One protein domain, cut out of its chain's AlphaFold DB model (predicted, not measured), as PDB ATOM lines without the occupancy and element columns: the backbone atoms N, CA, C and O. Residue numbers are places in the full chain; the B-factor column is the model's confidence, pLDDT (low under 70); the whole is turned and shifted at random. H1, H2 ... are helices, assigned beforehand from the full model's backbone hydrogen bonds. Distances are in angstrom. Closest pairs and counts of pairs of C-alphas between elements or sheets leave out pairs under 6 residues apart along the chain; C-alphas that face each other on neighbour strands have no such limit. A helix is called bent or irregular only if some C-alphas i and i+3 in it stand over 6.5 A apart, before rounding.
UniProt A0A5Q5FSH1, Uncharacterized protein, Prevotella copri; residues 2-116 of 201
ATOM      1  N   ARG A   2      26.956 -10.583  15.168       34.78
ATOM      2  CA  ARG A   2      26.319 -10.461  16.505       34.78
ATOM      3  C   ARG A   2      26.813  -9.272  17.362       34.78
ATOM      4  O   ARG A   2      26.035  -8.728  18.134       34.78
ATOM      5  N   THR A   3      28.068  -8.838  17.214       39.62
ATOM      6  CA  THR A   3      28.633  -7.684  17.950       39.62
ATOM      7  C   THR A   3      28.106  -6.336  17.443       39.62
ATOM      8  O   THR A   3      27.875  -5.439  18.243       39.62
ATOM      9  N   ILE A   4      27.839  -6.220  16.136       43.38
ATOM     10  CA  ILE A   4      27.290  -5.005  15.502       43.38
ATOM     11  C   ILE A   4      25.851  -4.762  15.989       43.38
ATOM     12  O   ILE A   4      25.502  -3.647  16.360       43.38
ATOM     13  N   ALA A   5      25.055  -5.829  16.119       45.53
ATOM     14  CA  ALA A   5      23.689  -5.754  16.643       45.53
ATOM     15  C   ALA A   5      23.608  -5.287  18.114       45.53
ATOM     16  O   ALA A   5      22.606  -4.708  18.515       45.53
ATOM     17  N   ARG A   6      24.655  -5.504  18.930       49.50
ATOM     18  CA  ARG A   6      24.688  -5.011  20.321       49.50
ATOM     19  C   ARG A   6      24.853  -3.493  20.389       49.50
ATOM     20  O   ARG A   6      24.230  -2.868  21.238       49.50
ATOM     21  N   PHE A   7      25.648  -2.914  19.487       51.06
ATOM     22  CA  PHE A   7      25.829  -1.463  19.401       51.06
ATOM     23  C   PHE A   7      24.555  -0.772  18.899       51.06
ATOM     24  O   PHE A   7      24.174   0.260  19.438       51.06
ATOM     25  N   MET A   8      23.840  -1.394  17.951       54.56
ATOM     26  CA  MET A   8      22.547  -0.896  17.453       54.56
ATOM     27  C   MET A   8      21.471  -0.791  18.542       54.56
ATOM     28  O   MET A   8      20.595   0.056  18.441       54.56
ATOM     29  N   ASN A   9      21.548  -1.608  19.594       66.06
ATOM     30  CA  ASN A   9      20.609  -1.519  20.711       66.06
ATOM     31  C   ASN A   9      21.031  -0.487  21.768       66.06
ATOM     32  O   ASN A   9      20.214  -0.146  22.617       66.06
ATOM     33  N   MET A  10      22.276   0.012  21.761       81.50
ATOM     34  CA  MET A  10      22.724   0.972  22.781       81.50
ATOM     35  C   MET A  10      22.020   2.321  22.661       81.50
ATOM     36  O   MET A  10      21.741   2.923  23.692       81.50
ATOM     37  N   SER A  11      21.680   2.774  21.449       86.88
ATOM     38  CA  SER A  11      20.927   4.022  21.283       86.88
ATOM     39  C   SER A  11      19.584   3.962  22.001       86.88
ATOM     40  O   SER A  11      19.257   4.873  22.752       86.88
ATOM     41  N   GLU A  12      18.849   2.861  21.845       89.38
ATOM     42  CA  GLU A  12      17.547   2.670  22.488       89.38
ATOM     43  C   GLU A  12      17.661   2.635  24.015       89.38
ATOM     44  O   GLU A  12      16.864   3.270  24.702       89.38
ATOM     45  N   TRP A  13      18.683   1.967  24.561       90.75
ATOM     46  CA  TRP A  13      18.920   1.947  26.009       90.75
ATOM     47  C   TRP A  13      19.269   3.324  26.571       90.75
ATOM     48  O   TRP A  13      18.781   3.685  27.640       90.75
ATOM     49  N   VAL A  14      20.085   4.105  25.861       92.25
ATOM     50  CA  VAL A  14      20.467   5.460  26.282       92.25
ATOM     51  C   VAL A  14      19.275   6.412  26.195       92.25
ATOM     52  O   VAL A  14      19.045   7.181  27.128       92.25
ATOM     53  N   ILE A  15      18.477   6.331  25.125       93.06
ATOM     54  CA  ILE A  15      17.235   7.107  24.976       93.06
ATOM     55  C   ILE A  15      16.256   6.756  26.092       93.06
ATOM     56  O   ILE A  15      15.709   7.653  26.733       93.06
ATOM     57  N   TRP A  16      16.054   5.463  26.347       94.50
ATOM     58  CA  TRP A  16      15.188   4.993  27.420       94.50
ATOM     59  C   TRP A  16      15.680   5.472  28.787       94.50
ATOM     60  O   TRP A  16      14.890   6.033  29.538       94.50
ATOM     61  N   GLY A  17      16.973   5.330  29.091       94.75
ATOM     62  CA  GLY A  17      17.550   5.745  30.372       94.75
ATOM     63  C   GLY A  17      17.389   7.243  30.633       94.75
ATOM     64  O   GLY A  17      16.917   7.633  31.698       94.75
ATOM     65  N   ASN A  18      17.678   8.086  29.639       95.12
ATOM     66  CA  ASN A  18      17.456   9.533  29.745       95.12
ATOM     67  C   ASN A  18      15.965   9.894  29.844       95.12
ATOM     68  O   ASN A  18      15.589  10.789  30.599       95.12
ATOM     69  N   SER A  19      15.092   9.175  29.133       95.06
ATOM     70  CA  SER A  19      13.638   9.364  29.245       95.06
ATOM     71  C   SER A  19      13.126   8.989  30.638       95.06
ATOM     72  O   SER A  19      12.276   9.688  31.187       95.06
ATOM     73  N   MET A  20      13.666   7.914  31.221       95.19
ATOM     74  CA  MET A  20      13.369   7.483  32.585       95.19
ATOM     75  C   MET A  20      13.834   8.512  33.610       95.19
ATOM     76  O   MET A  20      13.046   8.857  34.481       95.19
ATOM     77  N   LEU A  21      15.048   9.060  33.481       95.06
ATOM     78  CA  LEU A  21      15.525  10.160  34.334       95.06
ATOM     79  C   LEU A  21      14.579  11.367  34.269       95.06
ATOM     80  O   LEU A  21      14.138  11.877  35.299       95.06
ATOM     81  N   ALA A  22      14.183  11.775  33.060       94.31
ATOM     82  CA  ALA A  22      13.307  12.926  32.853       94.31
ATOM     83  C   ALA A  22      11.900  12.751  33.461       94.31
ATOM     84  O   ALA A  22      11.247  13.735  33.825       94.31
ATOM     85  N   CYS A  23      11.403  11.512  33.563       94.94
ATOM     86  CA  CYS A  23      10.089  11.213  34.130       94.94
ATOM     87  C   CYS A  23      10.132  10.598  35.537       94.94
ATOM     88  O   CYS A  23       9.064  10.419  36.121       94.94
ATOM     89  N   TYR A  24      11.314  10.344  36.108       94.00
ATOM     90  CA  TYR A  24      11.502   9.552  37.330       94.00
ATOM     91  C   TYR A  24      10.629  10.038  38.494       94.00
ATOM     92  O   TYR A  24       9.846   9.278  39.062       94.00
ATOM     93  N   ASN A  25      10.651  11.346  38.764       93.06
ATOM     94  CA  ASN A  25       9.883  11.968  39.851       93.06
ATOM     95  C   ASN A  25       8.356  11.928  39.648       93.06
ATOM     96  O   ASN A  25       7.602  12.231  40.571       93.06
ATOM     97  N   LYS A  26       7.887  11.586  38.443       95.31
ATOM     98  CA  LYS A  26       6.462  11.459  38.095       95.31
ATOM     99  C   LYS A  26       5.967  10.012  38.179       95.31
ATOM    100  O   LYS A  26       4.769   9.782  38.026       95.31
ATOM    101  N   LEU A  27       6.859   9.042  38.384       93.62
ATOM    102  CA  LEU A  27       6.497   7.630  38.471       93.62
ATOM    103  C   LEU A  27       5.841   7.291  39.822       93.62
ATOM    104  O   LEU A  27       6.112   7.964  40.819       93.62
ATOM    105  N   PRO A  28       5.010   6.235  39.898       96.38
ATOM    106  CA  PRO A  28       4.542   5.681  41.170       96.38
ATOM    107  C   PRO A  28       5.709   5.271  42.081       96.38
ATOM    108  O   PRO A  28       6.744   4.828  41.588       96.38
ATOM    109  N   LYS A  29       5.531   5.353  43.408       94.81
ATOM    110  CA  LYS A  29       6.596   5.056  44.391       94.81
ATOM    111  C   LYS A  29       7.237   3.678  44.205       94.81
ATOM    112  O   LYS A  29       8.455   3.582  44.193       94.81
ATOM    113  N   GLU A  30       6.429   2.646  43.972       94.81
ATOM    114  CA  GLU A  30       6.911   1.278  43.727       94.81
ATOM    115  C   GLU A  30       7.841   1.198  42.501       94.81
ATOM    116  O   GLU A  30       8.830   0.471  42.500       94.81
ATOM    117  N   MET A  31       7.556   1.986  41.456       92.38
ATOM    118  CA  MET A  31       8.409   2.063  40.267       92.38
ATOM    119  C   MET A  31       9.662   2.899  40.517       92.38
ATOM    120  O   MET A  31      10.722   2.547  40.013       92.38
ATOM    121  N   GLN A  32       9.567   3.980  41.297       94.44
ATOM    122  CA  GLN A  32      10.751   4.737  41.708       94.44
ATOM    123  C   GLN A  32      11.726   3.825  42.462       94.44
ATOM    124  O   GLN A  32      12.896   3.762  42.107       94.44
ATOM    125  N   GLU A  33      11.238   3.035  43.420       94.44
ATOM    126  CA  GLU A  33      12.058   2.062  44.152       94.44
ATOM    127  C   GLU A  33      12.689   1.016  43.218       94.44
ATOM    128  O   GLU A  33      13.892   0.768  43.294       94.44
ATOM    129  N   ALA A  34      11.914   0.453  42.284       94.56
ATOM    130  CA  ALA A  34      12.417  -0.537  41.329       94.56
ATOM    131  C   ALA A  34      13.484   0.021  40.365       94.56
ATOM    132  O   ALA A  34      14.390  -0.708  39.956       94.56
ATOM    133  N   TYR A  35      13.387   1.301  39.995       94.31
ATOM    134  CA  TYR A  35      14.278   1.961  39.033       94.31
ATOM    135  C   TYR A  35      15.282   2.924  39.675       94.31
ATOM    136  O   TYR A  35      15.937   3.684  38.960       94.31
ATOM    137  N   ALA A  36      15.450   2.883  40.999       93.75
ATOM    138  CA  ALA A  36      16.311   3.812  41.730       93.75
ATOM    139  C   ALA A  36      17.760   3.824  41.218       93.75
ATOM    140  O   ALA A  36      18.387   4.883  41.184       93.75
ATOM    141  N   PHE A  37      18.244   2.672  40.737       94.50
ATOM    142  CA  PHE A  37      19.581   2.502  40.164       94.50
ATOM    143  C   PHE A  37      19.870   3.437  38.980       94.50
ATOM    144  O   PHE A  37      21.029   3.701  38.689       94.50
ATOM    145  N   ILE A  38      18.851   3.929  38.262       93.94
ATOM    146  CA  ILE A  38      19.051   4.792  37.089       93.94
ATOM    147  C   ILE A  38      19.721   6.113  37.494       93.94
ATOM    148  O   ILE A  38      20.553   6.624  36.744       93.94
ATOM    149  N   ASN A  39      19.418   6.626  38.690       92.88
ATOM    150  CA  ASN A  39      20.004   7.869  39.194       92.88
ATOM    151  C   ASN A  39      21.523   7.747  39.400       92.88
ATOM    152  O   ASN A  39      22.253   8.700  39.144       92.88
ATOM    153  N   ASP A  40      22.021   6.557  39.755       95.44
ATOM    154  CA  ASP A  40      23.463   6.306  39.911       95.44
ATOM    155  C   ASP A  40      24.228   6.443  38.580       95.44
ATOM    156  O   ASP A  40      25.442   6.665  38.563       95.44
ATOM    157  N   TYR A  41      23.521   6.331  37.452       93.81
ATOM    158  CA  TYR A  41      24.074   6.406  36.101       93.81
ATOM    159  C   TYR A  41      23.704   7.693  35.354       93.81
ATOM    160  O   TYR A  41      23.982   7.778  34.159       93.81
ATOM    161  N   GLU A  42      23.127   8.698  36.020       92.50
ATOM    162  CA  GLU A  42      22.681   9.951  35.388       92.50
ATOM    163  C   GLU A  42      23.783  10.612  34.547       92.50
ATOM    164  O   GLU A  42      23.596  10.867  33.357       92.50
ATOM    165  N   SER A  43      24.970  10.796  35.131       91.12
ATOM    166  CA  SER A  43      26.114  11.400  34.432       91.12
ATOM    167  C   SER A  43      26.535  10.610  33.188       91.12
ATOM    168  O   SER A  43      26.754  11.187  32.125       91.12
ATOM    169  N   LEU A  44      26.589   9.278  33.288       91.62
ATOM    170  CA  LEU A  44      26.937   8.407  32.167       91.62
ATOM    171  C   LEU A  44      25.869   8.443  31.066       91.62
ATOM    172  O   LEU A  44      26.204   8.431  29.885       91.62
ATOM    173  N   LEU A  45      24.590   8.462  31.440       92.44
ATOM    174  CA  LEU A  45      23.479   8.522  30.494       92.44
ATOM    175  C   LEU A  45      23.473   9.844  29.724       92.44
ATOM    176  O   LEU A  45      23.247   9.812  28.512       92.44
ATOM    177  N   GLN A  46      23.785  10.959  30.385       90.19
ATOM    178  CA  GLN A  46      23.934  12.254  29.725       90.19
ATOM    179  C   GLN A  46      25.145  12.266  28.779       90.19
ATOM    180  O   GLN A  46      24.992  12.611  27.609       90.19
ATOM    181  N   GLU A  47      26.316  11.785  29.228       90.25
ATOM    182  CA  GLU A  47      27.519  11.646  28.383       90.25
ATOM    183  C   GLU A  47      27.233  10.838  27.101       90.25
ATOM    184  O   GLU A  47      27.686  11.185  26.007       90.25
ATOM    185  N   LEU A  48      26.485   9.737  27.228       91.06
ATOM    186  CA  LEU A  48      26.121   8.882  26.100       91.06
ATOM    187  C   LEU A  48      25.075   9.528  25.186       91.06
ATOM    188  O   LEU A  48      25.124   9.301  23.976       91.06
ATOM    189  N   MET A  49      24.143  10.315  25.730       91.31
ATOM    190  CA  MET A  49      23.167  11.048  24.921       91.31
ATOM    191  C   MET A  49      23.862  12.097  24.055       91.31
ATOM    192  O   MET A  49      23.649  12.119  22.843       91.31
ATOM    193  N   ASP A  50      24.768  12.880  24.639       89.06
ATOM    194  CA  ASP A  50      25.532  13.897  23.912       89.06
ATOM    195  C   ASP A  50      26.347  13.267  22.768       89.06
ATOM    196  O   ASP A  50      26.402  13.786  21.649       89.06
ATOM    197  N   ALA A  51      26.945  12.095  23.018       89.94
ATOM    198  CA  ALA A  51      27.648  11.326  21.995       89.94
ATOM    199  C   ALA A  51      26.715  10.862  20.861       89.94
ATOM    200  O   ALA A  51      27.075  10.972  19.685       89.94
ATOM    201  N   LEU A  52      25.523  10.352  21.188       91.31
ATOM    202  CA  LEU A  52      24.539   9.917  20.193       91.31
ATOM    203  C   LEU A  52      24.044  11.076  19.332       91.31
ATOM    204  O   LEU A  52      23.953  10.929  18.111       91.31
ATOM    205  N   ASP A  53      23.749  12.220  19.938       91.19
ATOM    206  CA  ASP A  53      23.278  13.395  19.209       91.19
ATOM    207  C   ASP A  53      24.361  13.950  18.283       91.19
ATOM    208  O   ASP A  53      24.077  14.301  17.133       91.19
ATOM    209  N   ALA A  54      25.625  13.925  18.715       91.44
ATOM    210  CA  ALA A  54      26.736  14.283  17.847       91.44
ATOM    211  C   ALA A  54      26.903  13.323  16.662       91.44
ATOM    212  O   ALA A  54      27.060  13.775  15.526       91.44
ATOM    213  N   ILE A  55      26.820  12.009  16.898       91.06
ATOM    214  CA  ILE A  55      26.884  11.000  15.831       91.06
ATOM    215  C   ILE A  55      25.745  11.212  14.830       91.06
ATOM    216  O   ILE A  55      26.001  11.277  13.630       91.06
ATOM    217  N   ARG A  56      24.506  11.402  15.300       91.69
ATOM    218  CA  ARG A  56      23.339  11.661  14.438       91.69
ATOM    219  C   ARG A  56      23.515  12.909  13.583       91.69
ATOM    220  O   ARG A  56      23.167  12.897  12.403       91.69
ATOM    221  N   HIS A  57      24.058  13.981  14.159       93.94
ATOM    222  CA  HIS A  57      24.318  15.215  13.422       93.94
ATOM    223  C   HIS A  57      25.350  15.000  12.308       93.94
ATOM    224  O   HIS A  57      25.134  15.390  11.160       93.94
ATOM    225  N   ILE A  58      26.449  14.316  12.623       93.81
ATOM    226  CA  ILE A  58      27.509  13.989  11.665       93.81
ATOM    227  C   ILE A  58      26.980  13.080  10.551       93.81
ATOM    228  O   ILE A  58      27.211  13.349   9.372       93.81
ATOM    229  N   GLU A  59      26.232  12.031  10.901       91.31
ATOM    230  CA  GLU A  59      25.575  11.158   9.929       91.31
ATOM    231  C   GLU A  59      24.650  11.957   9.012       91.31
ATOM    232  O   GLU A  59      24.674  11.763   7.799       91.31
ATOM    233  N   HIS A  60      23.874  12.895   9.559       91.81
ATOM    234  CA  HIS A  60      23.001  13.753   8.770       91.81
ATOM    235  C   HIS A  60      23.782  14.602   7.754       91.81
ATOM    236  O   HIS A  60      23.384  14.671   6.588       91.81
ATOM    237  N   ILE A  61      24.904  15.212   8.153       93.25
ATOM    238  CA  ILE A  61      25.768  15.972   7.234       93.25
ATOM    239  C   ILE A  61      26.285  15.051   6.126       93.25
ATOM    240  O   ILE A  61      26.082  15.330   4.942       93.25
ATOM    241  N   CYS A  62      26.916  13.938   6.498       91.75
ATOM    242  CA  CYS A  62      27.566  13.044   5.547       91.75
ATOM    243  C   CYS A  62      26.575  12.360   4.592       91.75
ATOM    244  O   CYS A  62      26.884  12.183   3.414       91.75
ATOM    245  N   LYS A  63      25.371  12.006   5.060       88.00
ATOM    246  CA  LYS A  63      24.324  11.393   4.226       88.00
ATOM    247  C   LYS A  63      23.792  12.352   3.164       88.00
ATOM    248  O   LYS A  63      23.565  11.929   2.034       88.00
ATOM    249  N   ASN A  64      23.600  13.623   3.514       87.56
ATOM    250  CA  ASN A  64      22.967  14.596   2.621       87.56
ATOM    251  C   ASN A  64      23.960  15.336   1.722       87.56
ATOM    252  O   ASN A  64      23.624  15.679   0.591       87.56
ATOM    253  N   LYS A  65      25.176  15.601   2.213       89.94
ATOM    254  CA  LYS A  65      26.194  16.367   1.479       89.94
ATOM    255  C   LYS A  65      27.278  15.491   0.846       89.94
ATOM    256  O   LYS A  65      28.012  15.984  -0.009       89.94
ATOM    257  N   GLY A  66      27.364  14.218   1.238       90.38
ATOM    258  CA  GLY A  66      28.478  13.338   0.899       90.38
ATOM    259  C   GLY A  66      29.726  13.607   1.745       90.38
ATOM    260  O   GLY A  66      29.763  14.498   2.603       90.38
ATOM    261  N   PHE A  67      30.762  12.807   1.514       93.38
ATOM    262  CA  PHE A  67      32.055  12.909   2.175       93.38
ATOM    263  C   PHE A  67      33.093  13.544   1.241       93.38
ATOM    264  O   PHE A  67      33.435  12.989   0.199       93.38
ATOM    265  N   SER A  68      33.575  14.720   1.630       94.31
ATOM    266  CA  SER A  68      34.572  15.551   0.944       94.31
ATOM    267  C   SER A  68      35.456  16.232   1.993       94.31
ATOM    268  O   SER A  68      35.080  16.297   3.165       94.31
ATOM    269  N   CYS A  69      36.578  16.840   1.597       92.88
ATOM    270  CA  CYS A  69      37.413  17.610   2.532       92.88
ATOM    271  C   CYS A  69      36.631  18.750   3.213       92.88
ATOM    272  O   CYS A  69      36.856  19.068   4.379       92.88
ATOM    273  N   LYS A  70      35.663  19.354   2.508       93.25
ATOM    274  CA  LYS A  70      34.794  20.399   3.067       93.25
ATOM    275  C   LYS A  70      33.877  19.846   4.157       93.25
ATOM    276  O   LYS A  70      33.801  20.429   5.236       93.25
ATOM    277  N   THR A  71      33.187  18.739   3.882       94.50
ATOM    278  CA  THR A  71      32.259  18.140   4.851       94.50
ATOM    279  C   THR A  71      33.002  17.477   6.010       94.50
ATOM    280  O   THR A  71      32.550  17.579   7.144       94.50
ATOM    281  N   SER A  72      34.190  16.910   5.770       94.56
ATOM    282  CA  SER A  72      35.099  16.434   6.822       94.56
ATOM    283  C   SER A  72      35.435  17.545   7.819       94.56
ATOM    284  O   SER A  72      35.272  17.360   9.024       94.56
ATOM    285  N   LYS A  73      35.838  18.728   7.333       94.50
ATOM    286  CA  LYS A  73      36.140  19.887   8.190       94.50
ATOM    287  C   LYS A  73      34.919  20.361   8.977       94.50
ATOM    288  O   LYS A  73      35.046  20.622  10.168       94.50
ATOM    289  N   GLU A  74      33.746  20.419   8.343       95.75
ATOM    290  CA  GLU A  74      32.476  20.754   9.008       95.75
ATOM    291  C   GLU A  74      32.185  19.795  10.178       95.75
ATOM    292  O   GLU A  74      31.948  20.238  11.303       95.75
ATOM    293  N   CYS A  75      32.299  18.484   9.946       96.38
ATOM    294  CA  CYS A  75      32.118  17.466  10.980       96.38
ATOM    295  C   CYS A  75      33.177  17.562  12.090       96.38
ATOM    296  O   CYS A  75      32.839  17.478  13.268       96.38
ATOM    297  N   GLN A  76      34.451  17.776  11.748       95.94
ATOM    298  CA  GLN A  76      35.525  17.936  12.735       95.94
ATOM    299  C   GLN A  76      35.303  19.162  13.630       95.94
ATOM    300  O   GLN A  76      35.466  19.063  14.845       95.94
ATOM    301  N   SER A  77      34.884  20.299  13.063       95.75
ATOM    302  CA  SER A  77      34.523  21.489  13.842       95.75
ATOM    303  C   SER A  77      33.364  21.212  14.799       95.75
ATOM    304  O   SER A  77      33.429  21.612  15.961       95.75
ATOM    305  N   TYR A  78      32.344  20.476  14.346       95.31
ATOM    306  CA  TYR A  78      31.231  20.064  15.199       95.31
ATOM    307  C   TYR A  78      31.696  19.164  16.357       95.31
ATOM    308  O   TYR A  78      31.321  19.398  17.503       95.31
ATOM    309  N   ILE A  79      32.565  18.179  16.093       94.69
ATOM    310  CA  ILE A  79      33.129  17.291  17.128       94.69
ATOM    311  C   ILE A  79      33.886  18.099  18.187       94.69
ATOM    312  O   ILE A  79      33.698  17.886  19.385       94.69
ATOM    313  N   VAL A  80      34.728  19.047  17.766       94.31
ATOM    314  CA  VAL A  80      35.483  19.893  18.702       94.31
ATOM    315  C   VAL A  80      34.538  20.705  19.585       94.31
ATOM    316  O   VAL A  80      34.736  20.746  20.797       94.31
ATOM    317  N   ALA A  81      33.501  21.309  19.005       92.06
ATOM    318  CA  ALA A  81      32.570  22.158  19.740       92.06
ATOM    319  C   ALA A  81      31.639  21.378  20.685       92.06
ATOM    320  O   ALA A  81      31.408  21.832  21.802       92.06
ATOM    321  N   HIS A  82      31.121  20.224  20.254       89.50
ATOM    322  CA  HIS A  82      30.004  19.537  20.921       89.50
ATOM    323  C   HIS A  82      30.365  18.205  21.591       89.50
ATOM    324  O   HIS A  82      29.569  17.688  22.365       89.50
ATOM    325  N   VAL A  83      31.539  17.634  21.304       89.50
ATOM    326  CA  VAL A  83      31.995  16.365  21.910       89.50
ATOM    327  C   VAL A  83      33.239  16.564  22.770       89.50
ATOM    328  O   VAL A  83      33.448  15.822  23.721       89.50
ATOM    329  N   ILE A  84      34.090  17.542  22.448       90.69
ATOM    330  CA  ILE A  84      35.322  17.817  23.206       90.69
ATOM    331  C   ILE A  84      35.160  19.057  24.094       90.69
ATOM    332  O   ILE A  84      35.646  19.072  25.226       90.69
ATOM    333  N   GLY A  85      34.481  20.096  23.603       84.38
ATOM    334  CA  GLY A  85      34.238  21.330  24.344       84.38
ATOM    335  C   GLY A  85      33.478  21.072  25.644       84.38
ATOM    336  O   GLY A  85      32.347  20.606  25.612       84.38
ATOM    337  N   ASN A  86      34.100  21.390  26.785       76.94
ATOM    338  CA  ASN A  86      33.543  21.196  28.134       76.94
ATOM    339  C   ASN A  86      33.136  19.746  28.469       76.94
ATOM    340  O   ASN A  86      32.291  19.524  29.333       76.94
ATOM    341  N   ALA A  87      33.742  18.767  27.799       81.12
ATOM    342  CA  ALA A  87      33.376  17.364  27.912       81.12
ATOM    343  C   ALA A  87      34.037  16.647  29.100       81.12
ATOM    344  O   ALA A  87      35.150  16.978  29.523       81.12
ATOM    345  N   TYR A  88      33.391  15.583  29.582       83.00
ATOM    346  CA  TYR A  88      34.017  14.638  30.512       83.00
ATOM    347  C   TYR A  88      35.199  13.909  29.841       83.00
ATOM    348  O   TYR A  88      35.192  13.718  28.622       83.00
ATOM    349  N   PRO A  89      36.201  13.410  30.597       87.06
ATOM    350  CA  PRO A  89      37.386  12.766  30.017       87.06
ATOM    351  C   PRO A  89      37.078  11.623  29.034       87.06
ATOM    352  O   PRO A  89      37.775  11.457  28.032       87.06
ATOM    353  N   ARG A  90      36.015  10.847  29.291       87.25
ATOM    354  CA  ARG A  90      35.563   9.755  28.412       87.25
ATOM    355  C   ARG A  90      35.009  10.270  27.086       87.25
ATOM    356  O   ARG A  90      35.374   9.760  26.030       87.25
ATOM    357  N   GLN A  91      34.165  11.294  27.144       87.00
ATOM    358  CA  GLN A  91      33.569  11.936  25.976       87.00
ATOM    359  C   GLN A  91      34.642  12.646  25.135       87.00
ATOM    360  O   GLN A  91      34.687  12.469  23.919       87.00
ATOM    361  N   ALA A  92      35.604  13.317  25.777       90.56
ATOM    362  CA  ALA A  92      36.762  13.886  25.092       90.56
ATOM    363  C   ALA A  92      37.596  12.806  24.374       90.56
ATOM    364  O   ALA A  92      38.005  12.996  23.227       90.56
ATOM    365  N   HIS A  93      37.806  11.642  25.005       92.38
ATOM    366  CA  HIS A  93      38.496  10.516  24.369       92.38
ATOM    367  C   HIS A  93      37.747   9.991  23.134       92.38
ATOM    368  O   HIS A  93      38.373   9.735  22.102       92.38
ATOM    369  N   LEU A  94      36.415   9.879  23.209       91.31
ATOM    370  CA  LEU A  94      35.578   9.544  22.057       91.31
ATOM    371  C   LEU A  94      35.753  10.573  20.932       91.31
ATOM    372  O   LEU A  94      36.026  10.189  19.796       91.31
ATOM    373  N   GLY A  95      35.668  11.868  21.248       93.56
ATOM    374  CA  GLY A  95      35.855  12.945  20.276       93.56
ATOM    375  C   GLY A  95      37.213  12.874  19.572       93.56
ATOM    376  O   GLY A  95      37.282  12.970  18.349       93.56
ATOM    377  N   LEU A  96      38.296  12.608  20.310       95.25
ATOM    378  CA  LEU A  96      39.631  12.418  19.729       95.25
ATOM    379  C   LEU A  96      39.684  11.225  18.764       95.25
ATOM    380  O   LEU A  96      40.287  11.336  17.696       95.25
ATOM    381  N   LYS A  97      39.023  10.111  19.099       95.88
ATOM    382  CA  LYS A  97      38.923   8.940  18.216       95.88
ATOM    383  C   LYS A  97      38.112   9.230  16.955       95.88
ATOM    384  O   LYS A  97      38.489   8.781  15.875       95.88
ATOM    385  N   MET A  98      37.042  10.016  17.070       94.69
ATOM    386  CA  MET A  98      36.281  10.480  15.911       94.69
ATOM    387  C   MET A  98      37.153  11.364  15.007       94.69
ATOM    388  O   MET A  98      37.215  11.122  13.807       94.69
ATOM    389  N   LEU A  99      37.890  12.330  15.564       96.31
ATOM    390  CA  LEU A  99      38.804  13.178  14.783       96.31
ATOM    391  C   LEU A  99      39.906  12.368  14.086       96.31
ATOM    392  O   LEU A  99      40.214  12.629  12.926       96.31
ATOM    393  N   GLU A 100      40.493  11.387  14.774       97.00
ATOM    394  CA  GLU A 100      41.482  10.468  14.197       97.00
ATOM    395  C   GLU A 100      40.904   9.729  12.981       97.00
ATOM    396  O   GLU A 100      41.541   9.678  11.927       97.00
ATOM    397  N   TYR A 101      39.672   9.226  13.102       95.00
ATOM    398  CA  TYR A 101      38.968   8.569  12.005       95.00
ATOM    399  C   TYR A 101      38.749   9.513  10.815       95.00
ATOM    400  O   TYR A 101      39.145   9.186   9.700       95.00
ATOM    401  N   PHE A 102      38.210  10.714  11.047       94.19
ATOM    402  CA  PHE A 102      37.984  11.691   9.976       94.19
ATOM    403  C   PHE A 102      39.276  12.078   9.254       94.19
ATOM    404  O   PHE A 102      39.288  12.119   8.030       94.19
ATOM    405  N   ARG A 103      40.382  12.289   9.979       94.06
ATOM    406  CA  ARG A 103      41.685  12.596   9.364       94.06
ATOM    407  C   ARG A 103      42.202  11.453   8.499       94.06
ATOM    408  O   ARG A 103      42.752  11.699   7.430       94.06
ATOM    409  N   LYS A 104      42.026  10.210   8.953       96.00
ATOM    410  CA  LYS A 104      42.416   9.020   8.190       96.00
ATOM    411  C   LYS A 104      41.607   8.885   6.898       96.00
ATOM    412  O   LYS A 104      42.174   8.548   5.861       96.00
ATOM    413  N   GLU A 105      40.299   9.117   6.951       93.44
ATOM    414  CA  GLU A 105      39.444   9.048   5.761       93.44
ATOM    415  C   GLU A 105      39.673  10.245   4.825       93.44
ATOM    416  O   GLU A 105      39.756  10.070   3.615       93.44
ATOM    417  N   GLU A 106      39.874  11.450   5.365       92.56
ATOM    418  CA  GLU A 106      40.199  12.648   4.581       92.56
ATOM    419  C   GLU A 106      41.527  12.504   3.828       92.56
ATOM    420  O   GLU A 106      41.618  12.927   2.680       92.56
ATOM    421  N   ALA A 107      42.532  11.841   4.410       93.38
ATOM    422  CA  ALA A 107      43.817  11.586   3.752       93.38
ATOM    423  C   ALA A 107      43.714  10.705   2.488       93.38
ATOM    424  O   ALA A 107      44.660  10.649   1.705       93.38
ATOM    425  N   GLN A 108      42.592  10.007   2.292       91.75
ATOM    426  CA  GLN A 108      42.323   9.204   1.094       91.75
ATOM    427  C   GLN A 108      41.606  10.006  -0.006       91.75
ATOM    428  O   GLN A 108      41.435   9.498  -1.115       91.75
ATOM    429  N   LEU A 109      41.173  11.237   0.282       90.50
ATOM    430  CA  LEU A 109      40.473  12.096  -0.668       90.50
ATOM    431  C   LEU A 109      41.448  12.947  -1.489       90.50
ATOM    432  O   LEU A 109      42.494  13.383  -1.014       90.50
ATOM    433  N   THR A 110      41.050  13.246  -2.723       87.19
ATOM    434  CA  THR A 110      41.615  14.359  -3.504       87.19
ATOM    435  C   THR A 110      40.702  15.585  -3.371       87.19
ATOM    436  O   THR A 110      39.534  15.431  -3.013       87.19
ATOM    437  N   GLU A 111      41.204  16.800  -3.629       78.19
ATOM    438  CA  GLU A 111      40.474  18.053  -3.332       78.19
ATOM    439  C   GLU A 111      39.075  18.141  -3.968       78.19
ATOM    440  O   GLU A 111      38.158  18.677  -3.345       78.19
ATOM    441  N   ASP A 112      38.885  17.544  -5.147       84.31
ATOM    442  CA  ASP A 112      37.624  17.586  -5.898       84.31
ATOM    443  C   ASP A 112      36.681  16.402  -5.611       84.31
ATOM    444  O   ASP A 112      35.581  16.319  -6.169       84.31
ATOM    445  N   MET A 113      37.080  15.454  -4.756       88.62
ATOM    446  CA  MET A 113      36.251  14.287  -4.452       88.62
ATOM    447  C   MET A 113      35.103  14.635  -3.499       88.62
ATOM    448  O   MET A 113      35.297  15.167  -2.405       88.62
ATOM    449  N   ASN A 114      33.894  14.227  -3.891       89.25
ATOM    450  CA  ASN A 114      32.745  14.124  -2.999       89.25
ATOM    451  C   ASN A 114      32.084  12.752  -3.161       89.25
ATOM    452  O   ASN A 114      31.488  12.453  -4.196       89.25
ATOM    453  N   ILE A 115      32.216  11.908  -2.141       88.38
ATOM    454  CA  ILE A 115      31.797  10.508  -2.173       88.38
ATOM    455  C   ILE A 115      30.444  10.363  -1.477       88.38
ATOM    456  O   ILE A 115      30.263  10.777  -0.333       88.38
ATOM    457  N   CYS A 116      29.479   9.725  -2.139       85.31
ATOM    458  CA  CYS A 116      28.248   9.314  -1.471       85.31
ATOM    459  C   CYS A 116      28.546   8.110  -0.569       85.31
ATOM    460  O   CYS A 116      28.847   7.027  -1.068       85.31
TER     461      CYS A 116
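This is residues 2 to 116 of the 201 residues of an uncharacterized protein of Prevotella copri (UniProt A0A5Q5FSH1). Three helices, H5, H6 and H7, lie side by side in an up-and-down bundle, each running against the one before it. H2 packs slantwise on residues 42 to 52 of the long H5 and leads to the short H3 and H4 at the far end from the bundle, while residues 2 to 9, with H1, stick out. The printed part has 115 residues with seven named helices, H1 to H7 in chain order, and no named strand: all helix. It is loose, with a radius of gyration of the C-alphas of 17.7 A, and spans 60 by 30 by 24 A.

H1, residues 2 to 8, begins at C-alpha 2 (26.319, -10.461, 16.505). H2, residues 10 to 26, is 24.7 A long, with a kink of 30 degrees near residue 20; it is irregular, C-alphas 22 and 25 being 7.8 A apart. H3 is residues 29 to 34 and H4 37 to 40. H5, residues 42 to 65, measures 34.7 A; H6, 69 to 84, 20.8 A; H7, 89 to 106, 25.6 A, ending at C-alpha 106 (40.199, 12.648, 4.581).

The helical hairpin H5 and H6 touches, closest C-alphas Ile 58 and Cys 75 at 5.8 A, at a shallow tilt of 11 degrees. In the hairpin H6 and H7, which touch, C-alphas Ile 84 and Ala 92 come closest, 4.6 A, at a shallow tilt of 6 degrees. H5 and H7 are close but not clearly touching, closest C-alphas Glu 47 and Gln 91 at 6.5 A. H2 touches residues 42 to 52 of H5, closest C-alphas Val 14 and Leu 45 at 6.0 A, at a steep tilt of 49 degrees, opposite ways. Residues 17 to 21 of H2 touch H4, closest C-alphas Gly 17 and Ile 38 at 6.9 A. H3 is close to H2 but not clearly touching, closest C-alphas Tyr 24 and Gln 32 at 6.6 A. H1 and H2 meet only through their link. Every O i to N i+4 pair is within hydrogen-bond range in H3, H5 and H7, against 11 of 13 in H2, 11 of 12 in H6 and 1 of 3 in H1, where 2 of 4 O i to N i+3 pairs are; H4, with 4 residues, is too short for any O i to N i+4 pair.

C-alphas Glu 30 and Asp 112 are the two farthest apart, 60.6 A. The printed part has no cut, and its six links between helices are tight. Residues 2 to 9 have pLDDT under 70.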